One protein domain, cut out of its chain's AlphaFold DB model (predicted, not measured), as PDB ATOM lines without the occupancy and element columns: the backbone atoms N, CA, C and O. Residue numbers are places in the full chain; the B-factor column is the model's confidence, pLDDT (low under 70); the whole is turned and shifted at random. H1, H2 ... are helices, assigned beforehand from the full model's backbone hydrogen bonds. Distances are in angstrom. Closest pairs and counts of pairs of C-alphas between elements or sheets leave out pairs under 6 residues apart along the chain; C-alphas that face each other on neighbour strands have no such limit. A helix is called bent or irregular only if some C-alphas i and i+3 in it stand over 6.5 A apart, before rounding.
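Overview. This is residues 301 to 343 of the 575 residues of the protein "PDDEXK_1 domain-containing protein" of Nocardioides sp. Leaf285 (UniProt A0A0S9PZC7). What shape is this? It has little regular structure: a flat body of loops with three short helices, from which residues 335 to 343 trail away. What makes it? The printed part has 43 residues, 14 of them in H1, H2 and H3, all helix, with no named strand. How large? Only just compact, close to loose, its C-alphas have a radius of gyration of 10.9 A and span 35 by 22 by 12 A.

Arrangement. Which helices meet? H1, residues 302 to 306, and H2, residues 314 to 318, are close but not clearly touching; their closest C-alphas, Cys 304 and Ala 316, are 6.5 A apart. H3, residues 331 to 334, is apart from both. Which backbones pair? Every O i to N i+4 pair is within hydrogen-bond range in H2; H1 has 0 of 1, and 1 of 2 O i to N i+3 pairs; H3 is too short.

Along the chain. Where does H1 begin? C-alpha 302 is at (238.486, 344.040, 275.286). H1, 8.6 A long, is only just irregular: C-alphas 302 and 305 are 6.9 A apart. Where does H3 end? C-alpha 334 is at (249.825, 362.175, 275.661); H2 measures 6.1 A, H3 5.1 A.

Size, cuts and confidence. Any cut? The printed part has no cut; H2 to H3 is a long link. What is farthest apart? The C-alphas of Gly 326 and Pro 343, 36.3 A. Where is pLDDT under 70? Residues 340 to 343.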
ATOM      1  N   GLY A 301     236.261 347.664 272.793       89.94
ATOM      2  CA  GLY A 301     236.517 346.238 272.838       89.94
ATOM      3  C   GLY A 301     237.433 345.840 273.990       89.94
ATOM      4  O   GLY A 301     238.013 346.684 274.677       89.94
ATOM      5  N   PRO A 302     237.633 344.528 274.206       86.31
ATOM      6  CA  PRO A 302     238.486 344.040 275.286       86.31
ATOM      7  C   PRO A 302     239.929 344.537 275.148       86.31
ATOM      8  O   PRO A 302     240.618 344.693 276.148       86.31
ATOM      9  N   LEU A 303     240.377 344.827 273.924       89.62
ATOM     10  CA  LEU A 303     241.733 345.274 273.625       89.62
ATOM     11  C   LEU A 303     242.013 346.741 273.991       89.62
ATOM     12  O   LEU A 303     243.178 347.140 273.937       89.62
ATOM     13  N   CYS A 304     241.004 347.527 274.390       93.31
ATOM     14  CA  CYS A 304     241.179 348.926 274.796       93.31
ATOM     15  C   CYS A 304     242.217 349.080 275.916       93.31
ATOM     16  O   CYS A 304     243.044 349.979 275.848       93.31
ATOM     17  N   GLY A 305     242.259 348.155 276.882       90.75
ATOM     18  CA  GLY A 305     243.225 348.208 277.989       90.75
ATOM     19  C   GLY A 305     244.690 347.974 277.596       90.75
ATOM     20  O   GLY A 305     245.569 348.108 278.434       90.75
ATOM     21  N   TRP A 306     244.964 347.619 276.340       89.38
ATOM     22  CA  TRP A 306     246.314 347.479 275.783       89.38
ATOM     23  C   TRP A 306     246.594 348.509 274.679       89.38
ATOM     24  O   TRP A 306     247.551 348.354 273.927       89.38
ATOM     25  N   CYS A 307     245.723 349.508 274.514       90.62
ATOM     26  CA  CYS A 307     245.899 350.572 273.533       90.62
ATOM     27  C   CYS A 307     246.844 351.651 274.097       90.62
ATOM     28  O   CYS A 307     246.596 352.126 275.206       90.62
ATOM     29  N   PRO A 308     247.859 352.114 273.344       89.19
ATOM     30  CA  PRO A 308     248.771 353.166 273.809       89.19
ATOM     31  C   PRO A 308     248.070 354.503 274.105       89.19
ATOM     32  O   PRO A 308     248.558 355.286 274.912       89.19
ATOM     33  N   ALA A 309     246.904 354.751 273.500       90.94
ATOM     34  CA  ALA A 309     246.118 355.963 273.725       90.94
ATOM     35  C   ALA A 309     244.966 355.793 274.735       90.94
ATOM     36  O   ALA A 309     244.148 356.706 274.859       90.94
ATOM     37  N   VAL A 310     244.881 354.659 275.452       93.19
ATOM     38  CA  VAL A 310     243.746 354.324 276.342       93.19
ATOM     39  C   VAL A 310     243.415 355.437 277.335       93.19
ATOM     40  O   VAL A 310     242.249 355.781 277.484       93.19
ATOM     41  N   ASN A 311     244.432 356.062 277.933       91.75
ATOM     42  CA  ASN A 311     244.251 357.108 278.940       91.75
ATOM     43  C   ASN A 311     243.742 358.439 278.355       91.75
ATOM     44  O   ASN A 311     243.261 359.275 279.107       91.75
ATOM     45  N   SER A 312     243.835 358.644 277.036       92.56
ATOM     46  CA  SER A 312     243.358 359.862 276.354       92.56
ATOM     47  C   SER A 312     242.076 359.659 275.538       92.56
ATOM     48  O   SER A 312     241.456 360.634 275.130       92.56
ATOM     49  N   CYS A 313     241.688 358.410 275.265       94.31
ATOM     50  CA  CYS A 313     240.599 358.087 274.348       94.31
ATOM     51  C   CYS A 313     239.218 358.337 274.993       94.31
ATOM     52  O   CYS A 313     238.904 357.694 276.001       94.31
ATOM     53  N   PRO A 314     238.345 359.181 274.403       92.81
ATOM     54  CA  PRO A 314     237.014 359.459 274.949       92.81
ATOM     55  C   PRO A 314     236.128 358.216 275.063       92.81
ATOM     56  O   PRO A 314     235.433 358.047 276.062       92.81
ATOM     57  N   VAL A 315     236.196 357.311 274.080       94.25
ATOM     58  CA  VAL A 315     235.425 356.056 274.079       94.25
ATOM     59  C   VAL A 315     235.940 355.071 275.126       94.25
ATOM     60  O   VAL A 315     235.156 354.339 275.728       94.25
ATOM     61  N   ALA A 316     237.248 355.054 275.393       93.50
ATOM     62  CA  ALA A 316     237.799 354.265 276.490       93.50
ATOM     63  C   ALA A 316     237.301 354.804 277.841       93.50
ATOM     64  O   ALA A 316     236.815 354.026 278.659       93.50
ATOM     65  N   ALA A 317     237.348 356.125 278.031       91.00
ATOM     66  CA  ALA A 317     236.869 356.782 279.243       91.00
ATOM     67  C   ALA A 317     235.365 356.553 279.473       91.00
ATOM     68  O   ALA A 317     234.969 356.168 280.571       91.00
ATOM     69  N   SER A 318     234.529 356.714 278.440       91.69
ATOM     70  CA  SER A 318     233.075 356.522 278.546       91.69
ATOM     71  C   SER A 318     232.671 355.080 278.855       91.69
ATOM     72  O   SER A 318     231.603 354.856 279.413       91.69
ATOM     73  N   ASN A 319     233.505 354.108 278.478       93.06
ATOM     74  CA  ASN A 319     233.275 352.680 278.708       93.06
ATOM     75  C   ASN A 319     234.134 352.115 279.854       93.06
ATOM     76  O   ASN A 319     234.334 350.900 279.928       93.06
ATOM     77  N   GLU A 320     234.673 352.983 280.719       91.94
ATOM     78  CA  GLU A 320     235.451 352.611 281.912       91.94
ATOM     79  C   GLU A 320     236.628 351.661 281.604       91.94
ATOM     80  O   GLU A 320     236.979 350.756 282.370       91.94
ATOM     81  N   ARG A 321     237.251 351.834 280.434       92.56
ATOM     82  CA  ARG A 321     238.440 351.082 280.032       92.56
ATOM     83  C   ARG A 321     239.670 351.712 280.674       92.56
ATOM     84  O   ARG A 321     239.894 352.910 280.566       92.56
ATOM     85  N   VAL A 322     240.494 350.874 281.295       91.25
ATOM     86  CA  VAL A 322     241.724 351.284 281.988       91.25
ATOM     87  C   VAL A 322     242.940 350.586 281.397       91.25
ATOM     88  O   VAL A 322     242.814 349.484 280.848       91.25
ATOM     89  N   ASP A 323     244.112 351.205 281.539       90.50
ATOM     90  CA  ASP A 323     245.383 350.582 281.177       90.50
ATOM     91  C   ASP A 323     245.598 349.273 281.959       90.50
ATOM     92  O   ASP A 323     245.520 349.224 283.186       90.50
ATOM     93  N   ARG A 324     245.870 348.193 281.224       88.25
ATOM     94  CA  ARG A 324     246.181 346.858 281.754       88.25
ATOM     95  C   ARG A 324     247.661 346.511 281.658       88.25
ATOM     96  O   ARG A 324     248.061 345.451 282.133       88.25
ATOM     97  N   THR A 325     248.452 347.358 281.012       80.50
ATOM     98  CA  THR A 325     249.895 347.174 280.851       80.50
ATOM     99  C   THR A 325     250.673 347.772 282.018       80.50
ATOM    100  O   THR A 325     251.736 347.255 282.351       80.50
ATOM    101  N   GLY A 326     250.149 348.832 282.646       80.19
ATOM    102  CA  GLY A 326     250.883 349.647 283.618       80.19
ATOM    103  C   GLY A 326     251.992 350.484 282.974       80.19
ATOM    104  O   GLY A 326     252.838 351.030 283.679       80.19
ATOM    105  N   LEU A 327     252.017 350.540 281.639       77.88
ATOM    106  CA  LEU A 327     253.033 351.200 280.825       77.88
ATOM    107  C   LEU A 327     252.437 352.320 279.965       77.88
ATOM    108  O   LEU A 327     253.198 353.094 279.386       77.88
ATOM    109  N   ALA A 328     251.106 352.423 279.858       79.12
ATOM    110  CA  ALA A 328     250.492 353.464 279.049       79.12
ATOM    111  C   ALA A 328     250.724 354.834 279.695       79.12
ATOM    112  O   ALA A 328     250.546 355.026 280.900       79.12
ATOM    113  N   ARG A 329     251.103 355.813 278.873       83.25
ATOM    114  CA  ARG A 329     251.381 357.176 279.337       83.25
ATOM    115  C   ARG A 329     250.094 357.853 279.808       83.25
ATOM    116  O   ARG A 329     249.007 357.520 279.331       83.25
ATOM    117  N   SER A 330     250.199 358.790 280.751       84.62
ATOM    118  CA  SER A 330     249.025 359.511 281.257       84.62
ATOM    119  C   SER A 330     248.375 360.368 280.165       84.62
ATOM    120  O   SER A 330     249.006 360.683 279.152       84.62
ATOM    121  N   ALA A 331     247.119 360.766 280.371       84.00
ATOM    122  CA  ALA A 331     246.411 361.648 279.446       84.00
ATOM    123  C   ALA A 331     247.162 362.974 279.242       84.00
ATOM    124  O   ALA A 331     247.298 363.442 278.114       84.00
ATOM    125  N   GLU A 332     247.710 363.538 280.322       82.25
ATOM    126  CA  GLU A 332     248.490 364.779 280.311       82.25
ATOM    127  C   GLU A 332     249.787 364.620 279.524       82.25
ATOM    128  O   GLU A 332     250.165 365.519 278.779       82.25
ATOM    129  N   PHE A 333     250.457 363.470 279.666       81.75
ATOM    130  CA  PHE A 333     251.651 363.175 278.885       81.75
ATOM    131  C   PHE A 333     251.311 363.079 277.393       81.75
ATOM    132  O   PHE A 333     252.039 363.606 276.553       81.75
ATOM    133  N   LEU A 334     250.240 362.354 277.051       83.75
ATOM    134  CA  LEU A 334     249.825 362.175 275.661       83.75
ATOM    135  C   LEU A 334     249.386 363.504 275.040       83.75
ATOM    136  O   LEU A 334     249.636 363.730 273.864       83.75
ATOM    137  N   GLY A 335     248.737 364.379 275.810       84.81
ATOM    138  CA  GLY A 335     248.376 365.729 275.381       84.81
ATOM    139  C   GLY A 335     247.416 365.797 274.189       84.81
ATOM    140  O   GLY A 335     247.228 366.880 273.647       84.81
ATOM    141  N   ILE A 336     246.817 364.678 273.761       89.88
ATOM    142  CA  ILE A 336     245.918 364.627 272.600       89.88
ATOM    143  C   ILE A 336     244.633 365.404 272.941       89.88
ATOM    144  O   ILE A 336     243.882 364.964 273.818       89.88
ATOM    145  N   PRO A 337     244.362 366.553 272.295       88.88
ATOM    146  CA  PRO A 337     243.197 367.368 272.603       88.88
ATOM    147  C   PRO A 337     241.902 366.686 272.161       88.88
ATOM    148  O   PRO A 337     241.871 365.964 271.168       88.88
ATOM    149  N   VAL A 338     240.809 366.982 272.865       85.25
ATOM    150  CA  VAL A 338     239.444 366.690 272.406       85.25
ATOM    151  C   VAL A 338     238.882 367.965 271.781       85.25
ATOM    152  O   VAL A 338     238.725 368.978 272.467       85.25
ATOM    153  N   VAL A 339     238.620 367.945 270.476       80.81
ATOM    154  CA  VAL A 339     238.118 369.104 269.727       80.81
ATOM    155  C   VAL A 339     236.594 369.152 269.832       80.81
ATOM    156  O   VAL A 339     235.922 368.124 269.866       80.81
ATOM    157  N   ARG A 340     236.017 370.359 269.869       59.50
ATOM    158  CA  ARG A 340     234.592 370.532 269.549       59.50
ATOM    159  C   ARG A 340     234.437 370.287 268.051       59.50
ATOM    160  O   ARG A 340     235.074 371.022 267.302       59.50
ATOM    161  N   SER A 341     233.635 369.294 267.655       50.81
ATOM    162  CA  SER A 341     233.523 368.807 266.272       50.81
ATOM    163  C   SER A 341     233.641 369.922 265.240       50.81
ATOM    164  O   SER A 341     232.810 370.834 265.187       50.81
ATOM    165  N   LEU A 342     234.710 369.860 264.449       43.88
ATOM    166  CA  LEU A 342     234.851 370.700 263.271       43.88
ATOM    167  C   LEU A 342     233.955 370.108 262.174       43.88
ATOM    168  O   LEU A 342     233.798 368.890 262.103       43.88
ATOM    169  N   PRO A 343     233.331 370.937 261.321       44.72
ATOM    170  CA  PRO A 343     232.622 370.414 260.162       44.72
ATOM    171  C   PRO A 343     233.589 369.584 259.297       44.72
ATOM    172  O   PRO A 343     234.774 369.925 259.225       44.72
TER     173      PRO A 343